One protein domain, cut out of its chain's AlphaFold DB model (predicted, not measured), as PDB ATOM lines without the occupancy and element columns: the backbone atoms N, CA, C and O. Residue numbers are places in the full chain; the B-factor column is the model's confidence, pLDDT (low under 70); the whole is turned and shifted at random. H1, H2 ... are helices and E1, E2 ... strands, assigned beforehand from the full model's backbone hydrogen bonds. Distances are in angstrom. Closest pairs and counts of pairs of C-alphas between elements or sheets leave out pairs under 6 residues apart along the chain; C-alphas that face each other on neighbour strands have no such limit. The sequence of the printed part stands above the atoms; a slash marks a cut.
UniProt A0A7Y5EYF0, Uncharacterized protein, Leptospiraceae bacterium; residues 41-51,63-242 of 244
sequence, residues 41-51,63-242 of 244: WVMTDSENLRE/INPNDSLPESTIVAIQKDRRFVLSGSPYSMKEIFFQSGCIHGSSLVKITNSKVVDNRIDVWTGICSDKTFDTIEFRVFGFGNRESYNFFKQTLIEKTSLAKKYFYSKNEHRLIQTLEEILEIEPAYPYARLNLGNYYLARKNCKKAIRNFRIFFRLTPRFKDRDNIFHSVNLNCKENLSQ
ATOM      1  N   TRP A  41     -12.111 -18.065  41.898       89.94
ATOM      2  CA  TRP A  41     -12.285 -18.528  40.526       89.94
ATOM      3  C   TRP A  41     -10.971 -18.611  39.750       89.94
ATOM      4  O   TRP A  41     -10.886 -19.415  38.833       89.94
ATOM      5  N   VAL A  42      -9.938 -17.830  40.085       91.50
ATOM      6  CA  VAL A  42      -8.600 -18.001  39.495       91.50
ATOM      7  C   VAL A  42      -7.902 -19.215  40.102       91.50
ATOM      8  O   VAL A  42      -7.228 -19.954  39.387       91.50
ATOM      9  N   MET A  43      -8.090 -19.461  41.397       86.38
ATOM     10  CA  MET A  43      -7.384 -20.509  42.141       86.38
ATOM     11  C   MET A  43      -8.003 -21.908  42.024       86.38
ATOM     12  O   MET A  43      -7.368 -22.870  42.454       86.38
ATOM     13  N   THR A  44      -9.182 -22.057  41.408       83.06
ATOM     14  CA  THR A  44      -9.857 -23.354  41.204       83.06
ATOM     15  C   THR A  44      -8.894 -24.419  40.654       83.06
ATOM     16  O   THR A  44      -8.318 -24.236  39.586       83.06
ATOM     17  N   ASP A  45      -8.680 -25.515  41.392       74.25
ATOM     18  CA  ASP A  45      -7.750 -26.619  41.069       74.25
ATOM     19  C   ASP A  45      -6.253 -26.266  40.939       74.25
ATOM     20  O   ASP A  45      -5.446 -27.132  40.603       74.25
ATOM     21  N   SER A  46      -5.844 -25.025  41.219       70.75
ATOM     22  CA  SER A  46      -4.438 -24.604  41.122       70.75
ATOM     23  C   SER A  46      -3.585 -25.098  42.295       70.75
ATOM     24  O   SER A  46      -2.418 -25.430  42.106       70.75
ATOM     25  N   GLU A  47      -4.143 -25.121  43.508       61.72
ATOM     26  CA  GLU A  47      -3.389 -25.437  44.737       61.72
ATOM     27  C   GLU A  47      -3.202 -26.943  44.945       61.72
ATOM     28  O   GLU A  47      -2.194 -27.395  45.497       61.72
ATOM     29  N   ASN A  48      -4.159 -27.720  44.438       59.81
ATOM     30  CA  ASN A  48      -4.094 -29.167  44.367       59.81
ATOM     31  C   ASN A  48      -3.406 -29.536  43.060       59.81
ATOM     32  O   ASN A  48      -4.070 -29.922  42.096       59.81
ATOM     33  N   LEU A  49      -2.075 -29.412  43.027       56.75
ATOM     34  CA  LEU A  49      -1.260 -30.083  42.019       56.75
ATOM     35  C   LEU A  49      -1.575 -31.582  42.105       56.75
ATOM     36  O   LEU A  49      -0.910 -32.319  42.827       56.75
ATOM     37  N   ARG A  50      -2.614 -32.048  41.405       52.25
ATOM     38  CA  ARG A  50      -2.759 -33.471  41.135       52.25
ATOM     39  C   ARG A  50      -1.493 -33.811  40.372       52.25
ATOM     40  O   ARG A  50      -1.204 -33.151  39.372       52.25
ATOM     41  N   GLU A  51      -0.695 -34.743  40.882       47.28
ATOM     42  CA  GLU A  51       0.363 -35.335  40.076       47.28
ATOM     43  C   GLU A  51      -0.292 -35.731  38.762       47.28
ATOM     44  O   GLU A  51      -1.215 -36.547  38.727       47.28
ATOM     45  N   ILE A  63      -3.583 -33.814  19.308       54.97
ATOM     46  CA  ILE A  63      -4.476 -33.120  20.243       54.97
ATOM     47  C   ILE A  63      -4.031 -31.664  20.388       54.97
ATOM     48  O   ILE A  63      -2.900 -31.431  20.801       54.97
ATOM     49  N   ASN A  64      -4.907 -30.698  20.068       63.34
ATOM     50  CA  ASN A  64      -4.656 -29.282  20.350       63.34
ATOM     51  C   ASN A  64      -4.510 -29.113  21.879       63.34
ATOM     52  O   ASN A  64      -5.501 -29.295  22.606       63.34
ATOM     53  N   PRO A  65      -3.305 -28.795  22.397       61.81
ATOM     54  CA  PRO A  65      -3.074 -28.715  23.836       61.81
ATOM     55  C   PRO A  65      -3.920 -27.623  24.503       61.81
ATOM     56  O   PRO A  65      -4.278 -27.748  25.677       61.81
ATOM     57  N   ASN A  66      -4.284 -26.576  23.754       68.69
ATOM     58  CA  ASN A  66      -5.114 -25.481  24.240       68.69
ATOM     59  C   ASN A  66      -6.514 -25.950  24.668       68.69
ATOM     60  O   ASN A  66      -7.022 -25.490  25.695       68.69
ATOM     61  N   ASP A  67      -7.105 -26.889  23.931       67.38
ATOM     62  CA  ASP A  67      -8.479 -27.349  24.165       67.38
ATOM     63  C   ASP A  67      -8.562 -28.583  25.068       67.38
ATOM     64  O   ASP A  67      -9.619 -28.872  25.623       67.38
ATOM     65  N   SER A  68      -7.448 -29.294  25.251       72.62
ATOM     66  CA  SER A  68      -7.490 -30.660  25.788       72.62
ATOM     67  C   SER A  68      -6.768 -30.842  27.118       72.62
ATOM     68  O   SER A  68      -6.988 -31.839  27.803       72.62
ATOM     69  N   LEU A  69      -5.905 -29.900  27.506       79.25
ATOM     70  CA  LEU A  69      -5.195 -29.987  28.778       79.25
ATOM     71  C   LEU A  69      -5.996 -29.339  29.916       79.25
ATOM     72  O   LEU A  69      -6.526 -28.235  29.745       79.25
ATOM     73  N   PRO A  70      -6.045 -29.955  31.110       86.06
ATOM     74  CA  PRO A  70      -6.502 -29.270  32.314       86.06
ATOM     75  C   PRO A  70      -5.712 -27.973  32.546       86.06
ATOM     76  O   PRO A  70      -4.514 -27.903  32.270       86.06
ATOM     77  N   GLU A  71      -6.359 -26.935  33.074       88.38
ATOM     78  CA  GLU A  71      -5.710 -25.628  33.280       88.38
ATOM     79  C   GLU A  71      -4.524 -25.724  34.245       88.38
ATOM     80  O   GLU A  71      -3.494 -25.103  34.003       88.38
ATOM     81  N   SER A  72      -4.646 -26.547  35.292       85.31
ATOM     82  CA  SER A  72      -3.587 -26.834  36.269       85.31
ATOM     83  C   SER A  72      -2.412 -27.627  35.685       85.31
ATOM     84  O   SER A  72      -1.311 -27.586  36.235       85.31
ATOM     85  N   THR A  73      -2.611 -28.307  34.548       85.31
ATOM     86  CA  THR A  73      -1.518 -28.896  33.762       85.31
ATOM     87  C   THR A  73      -0.732 -27.830  33.023       85.31
ATOM     88  O   THR A  73       0.484 -27.951  32.936       85.31
ATOM     89  N   ILE A  74      -1.406 -26.795  32.514       90.12
ATOM     90  CA  ILE A  74      -0.779 -25.712  31.750       90.12
ATOM     91  C   ILE A  74      -0.045 -24.747  32.687       90.12
ATOM     92  O   ILE A  74       1.142 -24.495  32.494       90.12
ATOM     93  N   VAL A  75      -0.736 -24.219  33.703       91.94
ATOM     94  CA  VAL A  75      -0.151 -23.361  34.741       91.94
ATOM     95  C   VAL A  75      -0.823 -23.618  36.090       91.94
ATOM     96  O   VAL A  75      -2.052 -23.622  36.204       91.94
ATOM     97  N   ALA A  76      -0.006 -23.732  37.134       90.25
ATOM     98  CA  ALA A  76      -0.450 -23.787  38.520       90.25
ATOM     99  C   ALA A  76       0.421 -22.911  39.430       90.25
ATOM    100  O   ALA A  76       1.601 -22.680  39.162       90.25
ATOM    101  N   ILE A  77      -0.171 -22.453  40.530       86.62
ATOM    102  CA  ILE A  77       0.513 -21.803  41.647       86.62
ATOM    103  C   ILE A  77       0.355 -22.661  42.900       86.62
ATOM    104  O   ILE A  77      -0.768 -22.976  43.292       86.62
ATOM    105  N   GLN A  78       1.471 -22.954  43.570       82.94
ATOM    106  CA  GLN A  78       1.484 -23.574  44.895       82.94
ATOM    107  C   GLN A  78       2.542 -22.902  45.779       82.94
ATOM    108  O   GLN A  78       3.709 -22.853  45.401       82.94
ATOM    109  N   LYS A  79       2.152 -22.407  46.964       78.75
ATOM    110  CA  LYS A  79       3.063 -21.751  47.934       78.75
ATOM    111  C   LYS A  79       3.958 -20.678  47.283       78.75
ATOM    112  O   LYS A  79       5.177 -20.709  47.448       78.75
ATOM    113  N   ASP A  80       3.353 -19.789  46.496       75.38
ATOM    114  CA  ASP A  80       4.036 -18.726  45.740       75.38
ATOM    115  C   ASP A  80       5.076 -19.220  44.718       75.38
ATOM    116  O   ASP A  80       5.987 -18.488  44.335       75.38
ATOM    117  N   ARG A  81       4.947 -20.462  44.240       82.75
ATOM    118  CA  ARG A  81       5.730 -20.982  43.115       82.75
ATOM    119  C   ARG A  81       4.845 -21.211  41.914       82.75
ATOM    120  O   ARG A  81       3.772 -21.799  42.039       82.75
ATOM    121  N   ARG A  82       5.328 -20.773  40.753       91.06
ATOM    122  CA  ARG A  82       4.676 -20.981  39.460       91.06
ATOM    123  C   ARG A  82       5.211 -22.254  38.823       91.06
ATOM    124  O   ARG A  82       6.420 -22.396  38.664       91.06
ATOM    125  N   PHE A  83       4.298 -23.133  38.439       92.00
ATOM    126  CA  PHE A  83       4.560 -24.341  37.668       92.00
ATOM    127  C   PHE A  83       3.963 -24.138  36.289       92.00
ATOM    128  O   PHE A  83       2.768 -23.859  36.184       92.00
ATOM    129  N   VAL A  84       4.774 -24.253  35.244       93.38
ATOM    130  CA  VAL A  84       4.359 -23.899  33.886       93.38
ATOM    131  C   VAL A  84       4.764 -24.984  32.912       93.38
ATOM    132  O   VAL A  84       5.933 -25.341  32.813       93.38
ATOM    133  N   LEU A  85       3.801 -25.501  32.167       90.31
ATOM    134  CA  LEU A  85       4.069 -26.354  31.025       90.31
ATOM    135  C   LEU A  85       4.693 -25.513  29.907       90.31
ATOM    136  O   LEU A  85       4.134 -24.479  29.556       90.31
ATOM    137  N   SER A  86       5.824 -25.947  29.352       89.00
ATOM    138  CA  SER A  86       6.451 -25.258  28.220       89.00
ATOM    139  C   SER A  86       7.155 -26.216  27.264       89.00
ATOM    140  O   SER A  86       7.707 -27.238  27.674       89.00
ATOM    141  N   GLY A  87       7.112 -25.889  25.971       81.50
ATOM    142  CA  GLY A  87       7.616 -26.754  24.901       81.50
ATOM    143  C   GLY A  87       9.083 -26.522  24.533       81.50
ATOM    144  O   GLY A  87       9.670 -27.323  23.809       81.50
ATOM    145  N   SER A  88       9.705 -25.423  24.976       84.75
ATOM    146  CA  SER A  88      11.093 -25.123  24.604       84.75
ATOM    147  C   SER A  88      11.784 -24.161  25.578       84.75
ATOM    148  O   SER A  88      11.125 -23.262  26.100       84.75
ATOM    149  N   PRO A  89      13.119 -24.234  25.756       88.12
ATOM    150  CA  PRO A  89      13.865 -23.237  26.533       88.12
ATOM    151  C   PRO A  89      13.670 -21.791  26.054       88.12
ATOM    152  O   PRO A  89      13.762 -20.849  26.839       88.12
ATOM    153  N   TYR A  90      13.386 -21.592  24.762       89.94
ATOM    154  CA  TYR A  90      13.086 -20.270  24.222       89.94
ATOM    155  C   TYR A  90      11.738 -19.764  24.744       89.94
ATOM    156  O   TYR A  90      11.657 -18.650  25.259       89.94
ATOM    157  N   SER A  91      10.708 -20.606  24.680       90.69
ATOM    158  CA  SER A  91       9.384 -20.304  25.218       90.69
ATOM    159  C   SER A  91       9.427 -20.050  26.724       90.69
ATOM    160  O   SER A  91       8.845 -19.075  27.182       90.69
ATOM    161  N   MET A  92      10.176 -20.856  27.485       93.69
ATOM    162  CA  MET A  92      10.385 -20.660  28.927       93.69
ATOM    163  C   MET A  92      10.960 -19.275  29.228       93.69
ATOM    164  O   MET A  92      10.447 -18.547  30.079       93.69
ATOM    165  N   LYS A  93      11.998 -18.881  28.479       94.31
ATOM    166  CA  LYS A  93      12.605 -17.554  28.586       94.31
ATOM    167  C   LYS A  93      11.577 -16.450  28.330       94.31
ATOM    168  O   LYS A  93      11.450 -15.545  29.152       94.31
ATOM    169  N   GLU A  94      10.853 -16.524  27.215       94.62
ATOM    170  CA  GLU A  94       9.830 -15.536  26.849       94.62
ATOM    171  C   GLU A  94       8.716 -15.458  27.894       94.62
ATOM    172  O   GLU A  94       8.366 -14.367  28.335       94.62
ATOM    173  N   ILE A  95       8.206 -16.606  28.348       96.38
ATOM    174  CA  ILE A  95       7.193 -16.686  29.400       96.38
ATOM    175  C   ILE A  95       7.692 -16.008  30.671       96.38
ATOM    176  O   ILE A  95       6.956 -15.220  31.261       96.38
ATOM    177  N   PHE A  96       8.927 -16.265  31.107       96.81
ATOM    178  CA  PHE A  96       9.428 -15.678  32.347       96.81
ATOM    179  C   PHE A  96       9.563 -14.152  32.232       96.81
ATOM    180  O   PHE A  96       9.111 -13.424  33.115       96.81
ATOM    181  N   PHE A  97      10.086 -13.643  31.112       96.25
ATOM    182  CA  PHE A  97      10.156 -12.196  30.884       96.25
ATOM    183  C   PHE A  97       8.778 -11.541  30.770       96.25
ATOM    184  O   PHE A  97       8.549 -10.506  31.392       96.25
ATOM    185  N   GLN A  98       7.855 -12.132  30.009       94.25
ATOM    186  CA  GLN A  98       6.512 -11.576  29.827       94.25
ATOM    187  C   GLN A  98       5.661 -11.677  31.091       94.25
ATOM    188  O   GLN A  98       4.802 -10.828  31.317       94.25
ATOM    189  N   SER A  99       5.885 -12.707  31.907       94.44
ATOM    190  CA  SER A  99       5.136 -12.890  33.144       94.44
ATOM    191  C   SER A  99       5.644 -12.037  34.303       94.44
ATOM    192  O   SER A  99       4.896 -11.786  35.247       94.44
ATOM    193  N   GLY A 100       6.899 -11.588  34.238       94.25
ATOM    194  CA  GLY A 100       7.537 -10.855  35.320       94.25
ATOM    195  C   GLY A 100       7.725 -11.712  36.572       94.25
ATOM    196  O   GLY A 100       7.652 -12.945  36.536       94.25
ATOM    197  N   CYS A 101       7.987 -11.048  37.690       93.69
ATOM    198  CA  CYS A 101       8.093 -11.700  38.986       93.69
ATOM    199  C   CYS A 101       6.711 -11.946  39.595       93.69
ATOM    200  O   CYS A 101       5.785 -11.164  39.379       93.69
ATOM    201  N   ILE A 102       6.570 -12.993  40.410       91.31
ATOM    202  CA  ILE A 102       5.284 -13.386  41.006       91.31
ATOM    203  C   ILE A 102       4.647 -12.280  41.864       91.31
ATOM    204  O   ILE A 102       3.431 -12.199  42.000       91.31
ATOM    205  N   HIS A 103       5.453 -11.373  42.409       88.19
ATOM    206  CA  HIS A 103       4.978 -10.221  43.174       88.19
ATOM    207  C   HIS A 103       4.647  -8.988  42.308       88.19
ATOM    208  O   HIS A 103       4.225  -7.965  42.842       88.19
ATOM    209  N   GLY A 104       4.770  -9.081  40.982       88.62
ATOM    210  CA  GLY A 104       4.286  -8.090  40.013       88.62
ATOM    211  C   GLY A 104       5.325  -7.164  39.409       88.62
ATOM    212  O   GLY A 104       5.029  -6.499  38.418       88.62
ATOM    213  N   SER A 105       6.539  -7.112  39.951       91.94
ATOM    214  CA  SER A 105       7.604  -6.336  39.318       91.94
ATOM    215  C   SER A 105       8.064  -6.976  38.007       91.94
ATOM    216  O   SER A 105       8.037  -8.202  37.863       91.94
ATOM    217  N   SER A 106       8.617  -6.177  37.099       95.12
ATOM    218  CA  SER A 106       9.245  -6.696  35.885       95.12
ATOM    219  C   SER A 106      10.462  -7.569  36.205       95.12
ATOM    220  O   SER A 106      11.271  -7.245  37.079       95.12
ATOM    221  N   LEU A 107      10.622  -8.652  35.442       96.62
ATOM    222  CA  LEU A 107      11.850  -9.437  35.441       96.62
ATOM    223  C   LEU A 107      12.920  -8.688  34.641       96.62
ATOM    224  O   LEU A 107      12.712  -8.354  33.477       96.62
ATOM    225  N   VAL A 108      14.075  -8.439  35.251       97.19
ATOM    226  CA  VAL A 108      15.189  -7.721  34.613       97.19
ATOM    227  C   VAL A 108      16.110  -8.687  33.883       97.19
ATOM    228  O   VAL A 108      16.535  -8.430  32.758       97.19
ATOM    229  N   LYS A 109      16.457  -9.800  34.532       96.88
ATOM    230  CA  LYS A 109      17.449 -10.746  34.015       96.88
ATOM    231  C   LYS A 109      17.214 -12.141  34.571       96.88
ATOM    232  O   LYS A 109      16.942 -12.294  35.753       96.88
ATOM    233  N   ILE A 110      17.430 -13.155  33.744       97.25
ATOM    234  CA  ILE A 110      17.513 -14.554  34.177       97.25
ATOM    235  C   ILE A 110      18.967 -14.844  34.553       97.25
ATOM    236  O   ILE A 110      19.882 -14.551  33.778       97.25
ATOM    237  N   THR A 111      19.187 -15.359  35.757       95.06
ATOM    238  CA  THR A 111      20.526 -15.578  36.322       95.06
ATOM    239  C   THR A 111      20.970 -17.024  36.246       95.06
ATOM    240  O   THR A 111      22.166 -17.274  36.142       95.06
ATOM    241  N   ASN A 112      20.033 -17.965  36.339       92.62
ATOM    242  CA  ASN A 112      20.340 -19.387  36.353       92.62
ATOM    243  C   ASN A 112      19.149 -20.209  35.846       92.62
ATOM    244  O   ASN A 112      17.998 -19.801  36.009       92.62
ATOM    245  N   SER A 113      19.438 -21.388  35.309       91.62
ATOM    246  CA  SER A 113      18.464 -22.445  35.050       91.62
ATOM    247  C   SER A 113      19.065 -23.779  35.475       91.62
ATOM    248  O   SER A 113      20.223 -24.063  35.168       91.62
ATOM    249  N   LYS A 114      18.290 -24.595  36.186       91.19
ATOM    250  CA  LYS A 114      18.719 -25.910  36.655       91.19
ATOM    251  C   LYS A 114      17.679 -26.961  36.288       91.19
ATOM    252  O   LYS A 114      16.556 -26.896  36.783       91.19
ATOM    253  N   VAL A 115      18.116 -27.979  35.554       86.69
ATOM    254  CA  VAL A 115      17.360 -29.220  35.374       86.69
ATOM    255  C   VAL A 115      17.377 -29.968  36.711       86.69
ATOM    256  O   VAL A 115      18.446 -30.310  37.225       86.69
ATOM    257  N   VAL A 116      16.210 -30.151  37.327       83.38
ATOM    258  CA  VAL A 116      16.055 -30.844  38.622       83.38
ATOM    259  C   VAL A 116      15.643 -32.302  38.425       83.38
ATOM    260  O   VAL A 116      16.047 -33.161  39.201       83.38
ATOM    261  N   ASP A 117      14.885 -32.569  37.366       76.31
ATOM    262  CA  ASP A 117      14.467 -33.891  36.898       76.31
ATOM    263  C   ASP A 117      14.453 -33.855  35.359       76.31
ATOM    264  O   ASP A 117      14.434 -32.773  34.772       76.31
ATOM    265  N   ASN A 118      14.403 -35.004  34.687       71.12
ATOM    266  CA  ASN A 118      14.442 -35.167  33.229       71.12
ATOM    267  C   ASN A 118      13.407 -34.324  32.455       71.12
ATOM    268  O   ASN A 118      13.477 -34.246  31.228       71.12
ATOM    269  N   ARG A 119      12.418 -33.729  33.136       77.69
ATOM    270  CA  ARG A 119      11.387 -32.859  32.549       77.69
ATOM    271  C   ARG A 119      11.081 -31.613  33.376       77.69
ATOM    272  O   ARG A 119      10.086 -30.954  33.089       77.69
ATOM    273  N   ILE A 120      11.873 -31.303  34.401       86.31
ATOM    274  CA  ILE A 120      11.636 -30.144  35.268       86.31
ATOM    275  C   ILE A 120      12.855 -29.238  35.236       86.31
ATOM    276  O   ILE A 120      13.941 -29.624  35.668       86.31
ATOM    277  N   ASP A 121      12.631 -28.014  34.778       91.06
ATOM    278  CA  ASP A 121      13.626 -26.959  34.684       91.06
ATOM    279  C   ASP A 121      13.248 -25.807  35.612       91.06
ATOM    280  O   ASP A 121      12.225 -25.151  35.437       91.06
ATOM    281  N   VAL A 122      14.086 -25.524  36.604       93.75
ATOM    282  CA  VAL A 122      13.866 -24.425  37.547       93.75
ATOM    283  C   VAL A 122      14.698 -23.230  37.121       93.75
ATOM    284  O   VAL A 122      15.928 -23.282  37.114       93.75
ATOM    285  N   TRP A 123      14.025 -22.141  36.769       96.12
ATOM    286  CA  TRP A 123      14.656 -20.909  36.310       96.12
ATOM    287  C   TRP A 123      14.594 -19.860  37.409       96.12
ATOM    288  O   TRP A 123      13.584 -19.715  38.094       96.12
ATOM    289  N   THR A 124      15.687 -19.127  37.591       96.56
ATOM    290  CA  THR A 124      15.804 -18.043  38.572       96.56
ATOM    291  C   THR A 124      16.155 -16.751  37.859       96.56
ATOM    292  O   THR A 124      17.008 -16.740  36.967       96.56
ATOM    293  N   GLY A 125      15.535 -15.650  38.266       96.56
ATOM    294  CA  GLY A 125      15.885 -14.334  37.759       96.56
ATOM    295  C   GLY A 125      15.766 -13.231  38.798       96.56
ATOM    296  O   GLY A 125      15.277 -13.445  39.905       96.56
ATOM    297  N   ILE A 126      16.278 -12.063  38.429       96.62
ATOM    298  CA  ILE A 126      16.309 -10.845  39.234       96.62
ATOM    299  C   ILE A 126      15.161  -9.943  38.801       96.62
ATOM    300  O   ILE A 126      14.995  -9.644  37.615       96.62
ATOM    301  N   CYS A 127      14.410  -9.486  39.787       96.31
ATOM    302  CA  CYS A 127      13.308  -8.550  39.682       96.31
ATOM    303  C   CYS A 127      13.802  -7.096  39.694       96.31
ATOM    304  O   CYS A 127      14.912  -6.806  40.145       96.31
ATOM    305  N   SER A 128      12.984  -6.151  39.226       95.81
ATOM    306  CA  SER A 128      13.376  -4.732  39.184       95.81
ATOM    307  C   SER A 128      13.608  -4.108  40.566       95.81
ATOM    308  O   SER A 128      14.326  -3.119  40.680       95.81
ATOM    309  N   ASP A 129      13.057  -4.706  41.622       93.38
ATOM    310  CA  ASP A 129      13.294  -4.347  43.026       93.38
ATOM    311  C   ASP A 129      14.512  -5.063  43.649       93.38
ATOM    312  O   ASP A 129      14.720  -4.998  44.859       93.38
ATOM    313  N   LYS A 130      15.334  -5.728  42.822       93.50
ATOM    314  CA  LYS A 130      16.529  -6.500  43.207       93.50
ATOM    315  C   LYS A 130      16.237  -7.772  44.012       93.50
ATOM    316  O   LYS A 130      17.175  -8.401  44.501       93.50
ATOM    317  N   THR A 131      14.975  -8.177  44.136       93.81
ATOM    318  CA  THR A 131      14.628  -9.500  44.665       93.81
ATOM    319  C   THR A 131      14.848 -10.582  43.609       93.81
ATOM    320  O   THR A 131      15.093 -10.291  42.434       93.81
ATOM    321  N   PHE A 132      14.792 -11.844  44.030       92.56
ATOM    322  CA  PHE A 132      14.837 -12.986  43.127       92.56
ATOM    323  C   PHE A 132      13.459 -13.616  43.021       92.56
ATOM    324  O   PHE A 132      12.741 -13.701  44.017       92.56
ATOM    325  N   ASP A 133      13.143 -14.118  41.836       94.06
ATOM    326  CA  ASP A 133      11.978 -14.959  41.619       94.06
ATOM    327  C   ASP A 133      12.366 -16.256  40.911       94.06
ATOM    328  O   ASP A 133      13.385 -16.331  40.212       94.06
ATOM    329  N   THR A 134      11.546 -17.282  41.114       94.19
ATOM    330  CA  THR A 134      11.736 -18.612  40.543       94.19
ATOM    331  C   THR A 134      10.472 -19.106  39.866       94.19
ATOM    332  O   THR A 134       9.368 -18.939  40.382       94.19
ATOM    333  N   ILE A 135      10.650 -19.787  38.742       95.06
ATOM    334  CA  ILE A 135       9.580 -20.446  38.000       95.06
ATOM    335  C   ILE A 135      10.025 -21.869  37.658       95.06
ATOM    336  O   ILE A 135      11.170 -22.096  37.261       95.06
ATOM    337  N   GLU A 136       9.133 -22.830  37.869       94.38
ATOM    338  CA  GLU A 136       9.370 -24.240  37.577       94.38
ATOM    339  C   GLU A 136       8.686 -24.590  36.251       94.38
ATOM    340  O   GLU A 136       7.459 -24.598  36.143       94.38
ATOM    341  N   PHE A 137       9.478 -24.876  35.224       92.44
ATOM    342  CA  PHE A 137       8.986 -25.291  33.920       92.44
ATOM    343  C   PHE A 137       8.926 -26.812  33.820       92.44
ATOM    344  O   PHE A 137       9.908 -27.504  34.076       92.44
ATOM    345  N   ARG A 138       7.773 -27.334  33.406       88.56
ATOM    346  CA  ARG A 138       7.584 -28.735  33.028       88.56
ATOM    347  C   ARG A 138       7.701 -28.847  31.516       88.56
ATOM    348  O   ARG A 138       6.879 -28.297  30.784       88.56
ATOM    349  N   VAL A 139       8.724 -29.550  31.056       81.38
ATOM    350  CA  VAL A 139       9.048 -29.663  29.634       81.38
ATOM    351  C   VAL A 139       8.255 -30.805  29.012       81.38
ATOM    352  O   VAL A 139       8.318 -31.943  29.488       81.38
ATOM    353  N   PHE A 140       7.518 -30.526  27.936       73.81
ATOM    354  CA  PHE A 140       6.791 -31.550  27.188       73.81
ATOM    355  C   PHE A 140       7.291 -31.670  25.754       73.81
ATOM    356  O   PHE A 140       7.202 -30.730  24.977       73.81
ATOM    357  N   GLY A 141       7.762 -32.871  25.401       63.47
ATOM    358  CA  GLY A 141       8.163 -33.203  24.035       63.47
ATOM    359  C   GLY A 141       9.351 -32.394  23.496       63.47
ATOM    360  O   GLY A 141       9.811 -31.440  24.102       63.47
ATOM    361  N   PHE A 142       9.837 -32.817  22.327       59.38
ATOM    362  CA  PHE A 142      10.846 -32.137  21.494       59.38
ATOM    363  C   PHE A 142      12.309 -32.340  21.910       59.38
ATOM    364  O   PHE A 142      13.088 -31.416  22.122       59.38
ATOM    365  N   GLY A 143      12.697 -33.617  21.944       52.84
ATOM    366  CA  GLY A 143      14.050 -34.090  22.237       52.84
ATOM    367  C   GLY A 143      15.043 -34.016  21.072       52.84
ATOM    368  O   GLY A 143      15.767 -34.984  20.861       52.84
ATOM    369  N   ASN A 144      15.096 -32.911  20.316       66.44
ATOM    370  CA  ASN A 144      16.263 -32.584  19.482       66.44
ATOM    371  C   ASN A 144      16.350 -31.082  19.130       66.44
ATOM    372  O   ASN A 144      15.388 -30.320  19.243       66.44
ATOM    373  N   ARG A 145      17.543 -30.659  18.689       73.06
ATOM    374  CA  ARG A 145      17.865 -29.262  18.342       73.06
ATOM    375  C   ARG A 145      17.014 -28.712  17.191       73.06
ATOM    376  O   ARG A 145      16.720 -27.519  17.174       73.06
ATOM    377  N   GLU A 146      16.631 -29.557  16.240       77.56
ATOM    378  CA  GLU A 146      15.826 -29.161  15.079       77.56
ATOM    379  C   GLU A 146      14.408 -28.780  15.490       77.56
ATOM    380  O   GLU A 146      13.945 -27.694  15.147       77.56
ATOM    381  N   SER A 147      13.768 -29.619  16.306       74.50
ATOM    382  CA  SER A 147      12.438 -29.359  16.855       74.50
ATOM    383  C   SER A 147      12.440 -28.053  17.647       74.50
ATOM    384  O   SER A 147      11.608 -27.184  17.408       74.50
ATOM    385  N   TYR A 148      13.439 -27.858  18.517       77.56
ATOM    386  CA  TYR A 148      13.625 -26.602  19.248       77.56
ATOM    387  C   TYR A 148      13.696 -25.384  18.317       77.56
ATOM    388  O   TYR A 148      13.006 -24.389  18.537       77.56
ATOM    389  N   ASN A 149      14.533 -25.455  17.277       81.75
ATOM    390  CA  ASN A 149      14.703 -24.350  16.339       81.75
ATOM    391  C   ASN A 149      13.410 -24.065  15.577       81.75
ATOM    392  O   ASN A 149      13.054 -22.900  15.428       81.75
ATOM    393  N   PHE A 150      12.707 -25.107  15.135       82.56
ATOM    394  CA  PHE A 150      11.420 -24.978  14.467       82.56
ATOM    395  C   PHE A 150      10.410 -24.249  15.362       82.56
ATOM    396  O   PHE A 150       9.959 -23.169  14.994       82.56
ATOM    397  N   PHE A 151      10.151 -24.744  16.580       81.62
ATOM    398  CA  PHE A 151       9.188 -24.110  17.490       81.62
ATOM    399  C   PHE A 151       9.576 -22.688  17.867       81.62
ATOM    400  O   PHE A 151       8.714 -21.813  17.921       81.62
ATOM    401  N   LYS A 152      10.871 -22.430  18.079       88.12
ATOM    402  CA  LYS A 152      11.375 -21.074  18.297       88.12
ATOM    403  C   LYS A 152      11.021 -20.161  17.123       88.12
ATOM    404  O   LYS A 152      10.476 -19.084  17.351       88.12
ATOM    405  N   GLN A 153      11.345 -20.558  15.892       90.06
ATOM    406  CA  GLN A 153      11.091 -19.726  14.714       90.06
ATOM    407  C   GLN A 153       9.595 -19.508  14.502       90.06
ATOM    408  O   GLN A 153       9.168 -18.367  14.339       90.06
ATOM    409  N   THR A 154       8.792 -20.568  14.607       90.38
ATOM    410  CA  THR A 154       7.337 -20.466  14.478       90.38
ATOM    411  C   THR A 154       6.749 -19.552  15.552       90.38
ATOM    412  O   THR A 154       5.953 -18.675  15.232       90.38
ATOM    413  N   LEU A 155       7.167 -19.675  16.817       91.81
ATOM    414  CA  LEU A 155       6.665 -18.816  17.892       91.81
ATOM    415  C   LEU A 155       7.041 -17.342  17.675       91.81
ATOM    416  O   LEU A 155       6.199 -16.465  17.878       91.81
ATOM    417  N   ILE A 156       8.273 -17.058  17.232       93.69
ATOM    418  CA  ILE A 156       8.723 -15.697  16.890       93.69
ATOM    419  C   ILE A 156       7.867 -15.118  15.763       93.69
ATOM    420  O   ILE A 156       7.340 -14.009  15.893       93.69
ATOM    421  N   GLU A 157       7.707 -15.868  14.674       95.81
ATOM    422  CA  GLU A 157       6.941 -15.451  13.502       95.81
ATOM    423  C   GLU A 157       5.485 -15.160  13.875       95.81
ATOM    424  O   GLU A 157       4.987 -14.058  13.632       95.81
ATOM    425  N   LYS A 158       4.819 -16.110  14.540       96.12
ATOM    426  CA  LYS A 158       3.418 -15.975  14.948       96.12
ATOM    427  C   LYS A 158       3.224 -14.834  15.939       96.12
ATOM    428  O   LYS A 158       2.272 -14.072  15.804       96.12
ATOM    429  N   THR A 159       4.147 -14.633  16.879       96.00
ATOM    430  CA  THR A 159       4.079 -13.501  17.819       96.00
ATOM    431  C   THR A 159       4.227 -12.159  17.101       96.00
ATOM    432  O   THR A 159       3.495 -11.213  17.397       96.00
ATOM    433  N   SER A 160       5.151 -12.060  16.139       97.12
ATOM    434  CA  SER A 160       5.317 -10.862  15.306       97.12
ATOM    435  C   SER A 160       4.051 -10.571  14.493       97.12
ATOM    436  O   SER A 160       3.541  -9.446  14.486       97.12
ATOM    437  N   LEU A 161       3.483 -11.610  13.883       98.06
ATOM    438  CA  LEU A 161       2.261 -11.523  13.099       98.06
ATOM    439  C   LEU A 161       1.051 -11.118  13.955       98.06
ATOM    440  O   LEU A 161       0.298 -10.222  13.572       98.06
ATOM    441  N   ALA A 162       0.905 -11.699  15.146       97.75
ATOM    442  CA  ALA A 162      -0.143 -11.339  16.093       97.75
ATOM    443  C   ALA A 162      -0.043  -9.864  16.505       97.75
ATOM    444  O   ALA A 162      -1.050  -9.160  16.509       97.75
ATOM    445  N   LYS A 163       1.163  -9.355  16.794       97.31
ATOM    446  CA  LYS A 163       1.370  -7.923  17.076       97.31
ATOM    447  C   LYS A 163       0.967  -7.055  15.884       97.31
ATOM    448  O   LYS A 163       0.250  -6.074  16.063       97.31
ATOM    449  N   LYS A 164       1.358  -7.431  14.661       98.31
ATOM    450  CA  LYS A 164       0.957  -6.720  13.436       98.31
ATOM    451  C   LYS A 164      -0.567  -6.647  13.296       98.31
ATOM    452  O   LYS A 164      -1.096  -5.560  13.072       98.31
ATOM    453  N   TYR A 165      -1.269  -7.769  13.457       98.38
ATOM    454  CA  TYR A 165      -2.730  -7.810  13.355       98.38
ATOM    455  C   TYR A 165      -3.440  -7.071  14.487       98.38
ATOM    456  O   TYR A 165      -4.478  -6.457  14.244       98.38
ATOM    457  N   PHE A 166      -2.863  -7.074  15.690       97.50
ATOM    458  CA  PHE A 166      -3.342  -6.264  16.806       97.50
ATOM    459  C   PHE A 166      -3.321  -4.772  16.449       97.50
ATOM    460  O   PHE A 166      -4.352  -4.104  16.531       97.50
ATOM    461  N   TYR A 167      -2.187  -4.255  15.960       97.38
ATOM    462  CA  TYR A 167      -2.075  -2.844  15.570       97.38
ATOM    463  C   TYR A 167      -2.923  -2.484  14.348       97.38
ATOM    464  O   TYR A 167      -3.488  -1.394  14.298       97.38
ATOM    465  N   SER A 168      -3.070  -3.397  13.384       97.38
ATOM    466  CA  SER A 168      -3.935  -3.183  12.220       97.38
ATOM    467  C   SER A 168      -5.419  -3.454  12.504       97.38
ATOM    468  O   SER A 168      -6.209  -3.459  11.562       97.38
ATOM    469  N   LYS A 169      -5.796  -3.753  13.758       95.81
ATOM    470  CA  LYS A 169      -7.164  -4.093  14.191       95.81
ATOM    471  C   LYS A 169      -7.824  -5.214  13.372       95.81
ATOM    472  O   LYS A 169      -9.043  -5.249  13.225       95.81
ATOM    473  N   ASN A 170      -7.032  -6.145  12.839       96.88
ATOM    474  CA  ASN A 170      -7.558  -7.297  12.109       96.88
ATOM    475  C   ASN A 170      -7.899  -8.415  13.102       96.88
ATOM    476  O   ASN A 170      -7.100  -9.321  13.332       96.88
ATOM    477  N   GLU A 171      -9.082  -8.315  13.714       95.62
ATOM    478  CA  GLU A 171      -9.543  -9.205  14.789       95.62
ATOM    479  C   GLU A 171      -9.525 -10.679  14.364       95.62
ATOM    480  O   GLU A 171      -8.919 -11.497  15.046       95.62
ATOM    481  N   HIS A 172     -10.090 -11.024  13.202       96.12
ATOM    482  CA  HIS A 172     -10.137 -12.415  12.731       96.12
ATOM    483  C   HIS A 172      -8.739 -13.043  12.637       96.12
ATOM    484  O   HIS A 172      -8.491 -14.126  13.167       96.12
ATOM    485  N   ARG A 173      -7.802 -12.356  11.970       97.75
ATOM    486  CA  ARG A 173      -6.431 -12.857  11.819       97.75
ATOM    487  C   ARG A 173      -5.671 -12.862  13.141       97.75
ATOM    488  O   ARG A 173      -4.866 -13.765  13.358       97.75
ATOM    489  N   LEU A 174      -5.928 -11.894  14.021       98.12
ATOM    490  CA  LEU A 174      -5.358 -11.869  15.362       98.12
ATOM    491  C   LEU A 174      -5.765 -13.124  16.137       98.12
ATOM    492  O   LEU A 174      -4.882 -13.849  16.576       98.12
ATOM    493  N   ILE A 175      -7.062 -13.413  16.258       97.06
ATOM    494  CA  ILE A 175      -7.553 -14.554  17.047       97.06
ATOM    495  C   ILE A 175      -7.008 -15.876  16.520       97.06
ATOM    496  O   ILE A 175      -6.437 -16.628  17.304       97.06
ATOM    497  N   GLN A 176      -7.066 -16.094  15.203       95.94
ATOM    498  CA  GLN A 176      -6.477 -17.281  14.579       95.94
ATOM    499  C   GLN A 176      -4.988 -17.425  14.942       95.94
ATOM    500  O   GLN A 176      -4.539 -18.488  15.358       95.94
ATOM    501  N   THR A 177      -4.221 -16.337  14.841       97.69
ATOM    502  CA  THR A 177      -2.781 -16.364  15.139       97.69
ATOM    503  C   THR A 177      -2.509 -16.614  16.628       97.69
ATOM    504  O   THR A 177      -1.542 -17.286  16.974       97.69
ATOM    505  N   LEU A 178      -3.339 -16.083  17.533       97.25
ATOM    506  CA  LEU A 178      -3.202 -16.328  18.973       97.25
ATOM    507  C   LEU A 178      -3.534 -17.783  19.333       97.25
ATOM    508  O   LEU A 178      -2.884 -18.340  20.213       97.25
ATOM    509  N   GLU A 179      -4.508 -18.403  18.666       94.50
ATOM    510  CA  GLU A 179      -4.827 -19.824  18.846       94.50
ATOM    511  C   GLU A 179      -3.674 -20.719  18.364       94.50
ATOM    512  O   GLU A 179      -3.246 -21.600  19.107       94.50
ATOM    513  N   GLU A 180      -3.076 -20.408  17.209       93.06
ATOM    514  CA  GLU A 180      -1.862 -21.077  16.709       93.06
ATOM    515  C   GLU A 180      -0.663 -20.919  17.669       93.06
ATOM    516  O   GLU A 180       0.128 -21.845  17.848       93.06
ATOM    517  N   ILE A 181      -0.524 -19.768  18.343       94.44
ATOM    518  CA  ILE A 181       0.494 -19.588  19.394       94.44
ATOM    519  C   ILE A 181       0.249 -20.550  20.561       94.44
ATOM    520  O   ILE A 181       1.207 -21.127  21.071       94.44
ATOM    521  N   LEU A 182      -1.004 -20.740  20.986       92.94
ATOM    522  CA  LEU A 182      -1.336 -21.624  22.108       92.94
ATOM    523  C   LEU A 182      -1.244 -23.116  21.767       92.94
ATOM    524  O   LEU A 182      -1.127 -23.932  22.682       92.94
ATOM    525  N   GLU A 183      -1.264 -23.480  20.484       87.75
ATOM    526  CA  GLU A 183      -0.921 -24.832  20.030       87.75
ATOM    527  C   GLU A 183       0.567 -25.145  20.234       87.75
ATOM    528  O   GLU A 183       0.922 -26.273  20.576       87.75
ATOM    529  N   ILE A 184       1.430 -24.138  20.060       87.62
ATOM    530  CA  ILE A 184       2.884 -24.247  20.243       87.62
ATOM    531  C   ILE A 184       3.261 -24.115  21.721       87.62
ATOM    532  O   ILE A 184       4.069 -24.885  22.238       87.62
ATOM    533  N   GLU A 185       2.700 -23.115  22.398       91.38
ATOM    534  CA  GLU A 185       3.018 -22.768  23.777       91.38
ATOM    535  C   GLU A 185       1.735 -22.462  24.574       91.38
ATOM    536  O   GLU A 185       1.262 -21.320  24.606       91.38
ATOM    537  N   PRO A 186       1.153 -23.470  25.249       91.88
ATOM    538  CA  PRO A 186      -0.147 -23.342  25.903       91.88
ATOM    539  C   PRO A 186      -0.176 -22.305  27.027       91.88
ATOM    540  O   PRO A 186      -1.248 -21.790  27.349       91.88
ATOM    541  N   ALA A 187       0.961 -21.987  27.644       93.81
ATOM    542  CA  ALA A 187       1.027 -21.016  28.730       93.81
ATOM    543  C   ALA A 187       1.333 -19.580  28.262       93.81
ATOM    544  O   ALA A 187       1.492 -18.702  29.107       93.81
ATOM    545  N   TYR A 188       1.415 -19.307  26.951       95.69
ATOM    546  CA  TYR A 188       1.932 -18.032  26.439       95.69
ATOM    547  C   TYR A 188       1.091 -16.811  26.891       95.69
ATOM    548  O   TYR A 188      -0.051 -16.648  26.439       95.69
ATOM    549  N   PRO A 189       1.621 -15.915  27.755       95.88
ATOM    550  CA  PRO A 189       0.801 -14.904  28.431       95.88
ATOM    551  C   PRO A 189       0.168 -13.881  27.483       95.88
ATOM    552  O   PRO A 189      -1.001 -13.537  27.663       95.88
ATOM    553  N   TYR A 190       0.885 -13.436  26.444       95.81
ATOM    554  CA  TYR A 190       0.327 -12.507  25.453       95.81
ATOM    555  C   TYR A 190      -0.914 -13.081  24.752       95.81
ATOM    556  O   TYR A 190      -1.903 -12.369  24.566       95.81
ATOM    557  N   ALA A 191      -0.898 -14.369  24.397       96.88
ATOM    558  CA  ALA A 191      -2.034 -15.015  23.746       96.88
ATOM    559  C   ALA A 191      -3.210 -15.208  24.707       96.88
ATOM    560  O   ALA A 191      -4.340 -14.853  24.367       96.88
ATOM    561  N   ARG A 192      -2.939 -15.670  25.935       97.62
ATOM    562  CA  ARG A 192      -3.961 -15.857  26.975       97.62
ATOM    563  C   ARG A 192      -4.702 -14.564  27.311       97.62
ATOM    564  O   ARG A 192      -5.930 -14.567  27.332       97.62
ATOM    565  N   LEU A 193      -3.991 -13.455  27.513       97.94
ATOM    566  CA  LEU A 193      -4.623 -12.170  27.829       97.94
ATOM    567  C   LEU A 193      -5.542 -11.687  26.698       97.94
ATOM    568  O   LEU A 193      -6.696 -11.333  26.939       97.94
ATOM    569  N   ASN A 194      -5.045 -11.697  25.459       98.12
ATOM    570  CA  ASN A 194      -5.800 -11.193  24.311       98.12
ATOM    571  C   ASN A 194      -7.015 -12.070  23.979       98.12
ATOM    572  O   ASN A 194      -8.095 -11.535  23.731       98.12
ATOM    573  N   LEU A 195      -6.878 -13.400  24.030       98.00
ATOM    574  CA  LEU A 195      -8.009 -14.313  23.839       98.00
ATOM    575  C   LEU A 195      -9.033 -14.190  24.972       98.00
ATOM    576  O   LEU A 195     -10.231 -14.193  24.702       98.00
ATOM    577  N   GLY A 196      -8.589 -14.024  26.223       97.88
ATOM    578  CA  GLY A 196      -9.477 -13.753  27.357       97.88
ATOM    579  C   GLY A 196     -10.339 -12.512  27.126       97.88
ATOM    580  O   GLY A 196     -11.565 -12.589  27.212       97.88
ATOM    581  N   ASN A 197      -9.710 -11.396  26.742       98.06
ATOM    582  CA  ASN A 197     -10.403 -10.145  26.424       98.06
ATOM    583  C   ASN A 197     -11.375 -10.298  25.245       98.06
ATOM    584  O   ASN A 197     -12.521  -9.855  25.330       98.06
ATOM    585  N   TYR A 198     -10.944 -10.957  24.168       97.75
ATOM    586  CA  TYR A 198     -11.785 -11.222  23.000       97.75
ATOM    587  C   TYR A 198     -13.032 -12.033  23.368       97.75
ATOM    588  O   TYR A 198     -14.159 -11.636  23.064       97.75
ATOM    589  N   TYR A 199     -12.851 -13.153  24.070       97.56
ATOM    590  CA  TYR A 199     -13.962 -14.017  24.447       97.56
ATOM    591  C   TYR A 199     -14.902 -13.339  25.447       97.56
ATOM    592  O   TYR A 199     -16.117 -13.512  25.335       97.56
ATOM    593  N   LEU A 200     -14.379 -12.517  26.362       97.56
ATOM    594  CA  LEU A 200     -15.196 -11.734  27.288       97.56
ATOM    595  C   LEU A 200     -16.067 -10.711  26.546       97.56
ATOM    596  O   LEU A 200     -17.265 -10.631  26.811       97.56
ATOM    597  N   ALA A 201     -15.504  -9.993  25.569       96.69
ATOM    598  CA  ALA A 201     -16.242  -9.028  24.750       96.69
ATOM    599  C   ALA A 201     -17.384  -9.676  23.946       96.69
ATOM    600  O   ALA A 201     -18.405  -9.042  23.680       96.69
ATOM    601  N   ARG A 202     -17.245 -10.960  23.593       96.62
ATOM    602  CA  ARG A 202     -18.281 -11.766  22.923       96.62
ATOM    603  C   ARG A 202     -19.188 -12.529  23.894       96.62
ATOM    604  O   ARG A 202     -19.958 -13.376  23.451       96.62
ATOM    605  N   LYS A 203     -19.090 -12.260  25.203       95.38
ATOM    606  CA  LYS A 203     -19.817 -12.959  26.279       95.38
ATOM    607  C   LYS A 203     -19.614 -14.482  26.282       95.38
ATOM    608  O   LYS A 203     -20.404 -15.224  26.857       95.38
ATOM    609  N   ASN A 204     -18.527 -14.971  25.681       95.94
ATOM    610  CA  ASN A 204     -18.135 -16.373  25.761       95.94
ATOM    611  C   ASN A 204     -17.373 -16.614  27.069       95.94
ATOM    612  O   ASN A 204     -16.145 -16.740  27.105       95.94
ATOM    613  N   CYS A 205     -18.126 -16.653  28.163       95.62
ATOM    614  CA  CYS A 205     -17.586 -16.689  29.514       95.62
ATOM    615  C   CYS A 205     -16.724 -17.917  29.804       95.62
ATOM    616  O   CYS A 205     -15.676 -17.782  30.429       95.62
ATOM    617  N   LYS A 206     -17.094 -19.096  29.287       93.06
ATOM    618  CA  LYS A 206     -16.306 -20.325  29.463       93.06
ATOM    619  C   LYS A 206     -14.880 -20.160  28.927       93.06
ATOM    620  O   LYS A 206     -13.913 -20.416  29.643       93.06
ATOM    621  N   LYS A 207     -14.737 -19.702  27.676       93.56
ATOM    622  CA  LYS A 207     -13.415 -19.497  27.066       93.56
ATOM    623  C   LYS A 207     -12.676 -18.304  27.675       93.56
ATOM    624  O   LYS A 207     -11.456 -18.371  27.826       93.56
ATOM    625  N   ALA A 208     -13.384 -17.239  28.052       96.69
ATOM    626  CA  ALA A 208     -12.787 -16.076  28.706       96.69
ATOM    627  C   ALA A 208     -12.166 -16.445  30.061       96.69
ATOM    628  O   ALA A 208     -10.974 -16.221  30.275       96.69
ATOM    629  N   ILE A 209     -12.950 -17.083  30.940       95.25
ATOM    630  CA  ILE A 209     -12.520 -17.505  32.278       95.25
ATOM    631  C   ILE A 209     -11.311 -18.431  32.180       95.25
ATOM    632  O   ILE A 209     -10.314 -18.170  32.846       95.25
ATOM    633  N   ARG A 210     -11.341 -19.445  31.306       93.81
ATOM    634  CA  ARG A 210     -10.201 -20.353  31.095       93.81
ATOM    635  C   ARG A 210      -8.908 -19.607  30.765       93.81
ATOM    636  O   ARG A 210      -7.866 -19.847  31.372       93.81
ATOM    637  N   ASN A 211      -8.972 -18.683  29.808       96.62
ATOM    638  CA  ASN A 211      -7.804 -17.910  29.400       96.62
ATOM    639  C   ASN A 211      -7.297 -16.998  30.523       96.62
ATOM    640  O   ASN A 211      -6.090 -16.950  30.765       96.62
ATOM    641  N   PHE A 212      -8.198 -16.335  31.251       97.44
ATOM    642  CA  PHE A 212      -7.814 -15.497  32.382       97.44
ATOM    643  C   PHE A 212      -7.272 -16.297  33.567       97.44
ATOM    644  O   PHE A 212      -6.315 -15.849  34.188       97.44
ATOM    645  N   ARG A 213      -7.806 -17.486  33.866       95.44
ATOM    646  CA  ARG A 213      -7.270 -18.372  34.911       95.44
ATOM    647  C   ARG A 213      -5.808 -18.703  34.642       95.44
ATOM    648  O   ARG A 213      -4.964 -18.491  35.507       95.44
ATOM    649  N   ILE A 214      -5.498 -19.153  33.426       95.50
ATOM    650  CA  ILE A 214      -4.122 -19.476  33.029       95.50
ATOM    651  C   ILE A 214      -3.242 -18.221  33.071       95.50
ATOM    652  O   ILE A 214      -2.143 -18.268  33.620       95.50
ATOM    653  N   PHE A 215      -3.734 -17.090  32.552       97.25
ATOM    654  CA  PHE A 215      -3.002 -15.824  32.580       97.25
ATOM    655  C   PHE A 215      -2.673 -15.387  34.011       97.25
ATOM    656  O   PHE A 215      -1.504 -15.230  34.335       97.25
ATOM    657  N   PHE A 216      -3.657 -15.259  34.902       95.88
ATOM    658  CA  PHE A 216      -3.434 -14.740  36.255       95.88
ATOM    659  C   PHE A 216      -2.695 -15.707  37.182       95.88
ATOM    660  O   PHE A 216      -2.055 -15.257  38.128       95.88
ATOM    661  N   ARG A 217      -2.699 -17.018  36.908       93.69
ATOM    662  CA  ARG A 217      -1.779 -17.946  37.590       93.69
ATOM    663  C   ARG A 217      -0.322 -17.747  37.161       93.69
ATOM    664  O   ARG A 217       0.601 -18.124  37.875       93.69
ATOM    665  N   LEU A 218      -0.096 -17.153  35.996       94.44
ATOM    666  CA  LEU A 218       1.235 -16.817  35.513       94.44
ATOM    667  C   LEU A 218       1.647 -15.388  35.919       94.44
ATOM    668  O   LEU A 218       2.798 -15.170  36.298       94.44
ATOM    669  N   THR A 219       0.705 -14.441  35.880       94.38
ATOM    670  CA  THR A 219       0.881 -12.993  36.105       94.38
ATOM    671  C   THR A 219      -0.059 -12.452  37.193       94.38
ATOM    672  O   THR A 219      -0.882 -11.564  36.948       94.38
ATOM    673  N   PRO A 220       0.047 -12.941  38.440       92.25
ATOM    674  CA  PRO A 220      -0.951 -12.671  39.480       92.25
ATOM    675  C   PRO A 220      -1.105 -11.191  39.840       92.25
ATOM    676  O   PRO A 220      -2.174 -10.775  40.273       92.25
ATOM    677  N   ARG A 221      -0.068 -10.374  39.631       92.00
ATOM    678  CA  ARG A 221      -0.057  -8.933  39.927       92.00
ATOM    679  C   ARG A 221      -0.040  -8.065  38.667       92.00
ATOM    680  O   ARG A 221       0.571  -6.999  38.642       92.00
ATOM    681  N   PHE A 222      -0.684  -8.532  37.599       93.06
ATOM    682  CA  PHE A 222      -0.871  -7.741  36.387       93.06
ATOM    683  C   PHE A 222      -1.557  -6.399  36.701       93.06
ATOM    684  O   PHE A 222      -2.526  -6.361  37.454       93.06
ATOM    685  N   LYS A 223      -1.059  -5.302  36.113       91.44
ATOM    686  CA  LYS A 223      -1.473  -3.927  36.448       91.44
ATOM    687  C   LYS A 223      -2.984  -3.698  36.330       91.44
ATOM    688  O   LYS A 223      -3.563  -3.078  37.210       91.44
ATOM    689  N   ASP A 224      -3.620  -4.241  35.290       93.25
ATOM    690  CA  ASP A 224      -5.053  -4.032  35.029       93.25
ATOM    691  C   ASP A 224      -5.925  -5.199  35.531       93.25
ATOM    692  O   ASP A 224      -7.037  -5.415  35.039       93.25
ATOM    693  N   ARG A 225      -5.427  -5.989  36.497       94.75
ATOM    694  CA  ARG A 225      -6.127  -7.181  37.006       94.75
ATOM    695  C   ARG A 225      -7.524  -6.868  37.537       94.75
ATOM    696  O   ARG A 225      -8.457  -7.594  37.210       94.75
ATOM    697  N   ASP A 226      -7.690  -5.776  38.280       95.62
ATOM    698  CA  ASP A 226      -8.955  -5.472  38.956       95.62
ATOM    699  C   ASP A 226     -10.059  -5.101  37.963       95.62
ATOM    700  O   ASP A 226     -11.202  -5.527  38.118       95.62
ATOM    701  N   ASN A 227      -9.704  -4.411  36.876       97.19
ATOM    702  CA  ASN A 227     -10.628  -4.118  35.780       97.19
ATOM    703  C   ASN A 227     -11.102  -5.402  35.091       97.19
ATOM    704  O   ASN A 227     -12.287  -5.545  34.772       97.19
ATOM    705  N   ILE A 228     -10.192  -6.357  34.882       97.75
ATOM    706  CA  ILE A 228     -10.532  -7.657  34.298       97.75
ATOM    707  C   ILE A 228     -11.405  -8.458  35.267       97.75
ATOM    708  O   ILE A 228     -12.435  -8.985  34.854       97.75
ATOM    709  N   PHE A 229     -11.057  -8.516  36.554       96.44
ATOM    710  CA  PHE A 229     -11.852  -9.212  37.569       96.44
ATOM    711  C   PHE A 229     -13.260  -8.637  37.675       96.44
ATOM    712  O   PHE A 229     -14.232  -9.390  37.674       96.44
ATOM    713  N   HIS A 230     -13.376  -7.310  37.718       96.38
ATOM    714  CA  HIS A 230     -14.653  -6.616  37.715       96.38
ATOM    715  C   HIS A 230     -15.472  -6.971  36.469       96.38
ATOM    716  O   HIS A 230     -16.623  -7.387  36.585       96.38
ATOM    717  N   SER A 231     -14.860  -6.912  35.283       96.94
ATOM    718  CA  SER A 231     -15.528  -7.240  34.020       96.94
ATOM    719  C   SER A 231     -15.975  -8.704  33.952       96.94
ATOM    720  O   SER A 231     -17.081  -8.981  33.489       96.94
ATOM    721  N   VAL A 232     -15.165  -9.647  34.442       96.75
ATOM    722  CA  VAL A 232     -15.531 -11.070  34.533       96.75
ATOM    723  C   VAL A 232     -16.681 -11.272  35.522       96.75
ATOM    724  O   VAL A 232     -17.653 -11.941  35.188       96.75
ATOM    725  N   ASN A 233     -16.630 -10.653  36.704       94.50
ATOM    726  CA  ASN A 233     -17.703 -10.747  37.697       94.50
ATOM    727  C   ASN A 233     -19.027 -10.159  37.193       94.50
ATOM    728  O   ASN A 233     -20.085 -10.700  37.501       94.50
ATOM    729  N   LEU A 234     -18.981  -9.073  36.417       94.69
ATOM    730  CA  LEU A 234     -20.176  -8.467  35.832       94.69
ATOM    731  C   LEU A 234     -20.767  -9.312  34.700       94.69
ATOM    732  O   LEU A 234     -21.977  -9.511  34.656       94.69
ATOM    733  N   ASN A 235     -19.931  -9.795  33.778       95.00
ATOM    734  CA  ASN A 235     -20.409 -10.418  32.541       95.00
ATOM    735  C   ASN A 235     -20.567 -11.941  32.636       95.00
ATOM    736  O   ASN A 235     -21.281 -12.517  31.824       95.00
ATOM    737  N   CYS A 236     -19.903 -12.589  33.598       94.88
ATOM    738  CA  CYS A 236     -19.783 -14.046  33.673       94.88
ATOM    739  C   CYS A 236     -20.155 -14.630  35.040       94.88
ATOM    740  O   CYS A 236     -19.764 -15.756  35.347       94.88
ATOM    741  N   LYS A 237     -20.916 -13.893  35.860       89.62
ATOM    742  CA  LYS A 237     -21.299 -14.285  37.227       89.62
ATOM    743  C   LYS A 237     -21.846 -15.714  37.323       89.62
ATOM    744  O   LYS A 237     -21.443 -16.462  38.207       89.62
ATOM    745  N   GLU A 238     -22.724 -16.099  36.400       86.56
ATOM    746  CA  GLU A 238     -23.354 -17.428  36.366       86.56
ATOM    747  C   GLU A 238     -22.352 -18.552  36.066       86.56
ATOM    748  O   GLU A 238     -22.474 -19.660  36.577       86.56
ATOM    749  N   ASN A 239     -21.316 -18.269  35.274       89.25
ATOM    750  CA  ASN A 239     -20.263 -19.235  34.967       89.25
ATOM    751  C   ASN A 239     -19.245 -19.385  36.102       89.25
ATOM    752  O   ASN A 239     -18.501 -20.358  36.111       89.25
ATOM    753  N   LEU A 240     -19.182 -18.426  37.029       84.94
ATOM    754  CA  LEU A 240     -18.324 -18.517  38.212       84.94
ATOM    755  C   LEU A 240     -18.953 -19.380  39.313       84.94
ATOM    756  O   LEU A 240     -18.219 -19.967  40.102       84.94
ATOM    757  N   SER A 241     -20.287 -19.455  39.383       69.81
ATOM    758  CA  SER A 241     -21.008 -20.280  40.366       69.81
ATOM    759  C   SER A 241     -21.152 -21.742  39.941       69.81
ATOM    760  O   SER A 241     -21.325 -22.618  40.786       69.81
ATOM    761  N   GLN A 242     -21.063 -22.018  38.641       59.78
ATOM    762  CA  GLN A 242     -21.001 -23.367  38.096       59.78
ATOM    763  C   GLN A 242     -19.533 -23.814  38.105       59.78
ATOM    764  O   GLN A 242     -18.760 -23.445  37.225       59.78
TER     765      GLN A 242
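This is residues 41 to 51 and 63 to 242 of the 244 residues of an uncharacterized protein of Leptospiraceae bacterium (UniProt A0A7Y5EYF0). A strongly twisted five-stranded sheet curls round helix H3, and beside it helices H4 to H8 run back and forth as a series of helical hairpins. The long H4 is at one end of this series and H8 at the other, while the last part of H7 packs on E1 and E2. The printed part has 191 residues, with nine named helices and five named strands in the order H1 H2 E1 E2 H3 E3 E4 E5 H4 H5 H6 H7 H8 H9. The mixed sheet runs E1 E2 E5 E4 E3, and the class is mixed, helices and strands. The whole is compact, with a radius of gyration of the C-alphas of 16.2 A and spans of 42 by 35 by 34 A.

The strands are E1, residues 75 to 78, beginning at C-alpha (-0.151, -23.361, 34.741); E2, 81 to 86; E3, 107 to 117, 24.6 A long; E4, 120 to 127, 22.1 A; and E5, 132 to 139, 22.2 A. E3 bends by 61 degrees at residue 111. The helices are H1, 65 to 68; H2, 71 to 74; H3, 89 to 99; H4, 145 to 167, 33.2 A; H5, 171 to 184, 20.3 A; H6, 189 to 201; H7, 205 to 218, 19.8 A; H8, 225 to 235; and H9, 237 to 241, ending at C-alpha (-21.008, -20.280, 40.366).

E3, E4 and E5 form a meander, each strand the antiparallel neighbour of the one before, with N 122 and O 114 2.8 A apart and N 137 and O 121 2.8 A. E5 and E2 are parallel, with N 138 and O 84 2.8 A apart; E2 and E1 form an antiparallel hairpin, with N 83 and O 76 2.8 A. E2, H3 and E3 make a split strand-helix-strand unit, two strands running the same way with others between, and its crossover is right-handed. H3 and H7 on one face of the sheet give two layers. H7 has a height of 9.1 A over the sheet and lies over E1, slantwise at 56 degrees on the local plane. H2 only grazes the sheet with residues 72 to 74. H3 and H4 only just touch, with 3 pairs of C-alphas within 8 A, the closest those of Tyr 90 and Lys 152 at 6.2 A. H4 and H5 touch at a shallow tilt of 20 degrees, opposite ways, C-alphas 165 and 174 being closest at 5.2 A. H6, H7 and H8 form an up-and-down bundle, each running against the one before; H6 and H7 are closest at C-alphas 196 and 208, 4.3 A. H1 touches H5, residues 179 to 183 alone, and H9 is close but not clearly touching H7. Every O i to N i+4 pair is within hydrogen-bond range in H3 to H9; H1 and H2 are too short for such a pair.

The C-alphas farthest apart, of Arg 145 and Leu 234, are 46.7 A apart. Residues 52 to 62 are not printed, and C-alphas 51 and 63 are 20.5 A apart across the cut. No link is long. The pLDDT is under 70 at residues 47 to 51, 63 to 67, 141 to 144 and 241 to 242.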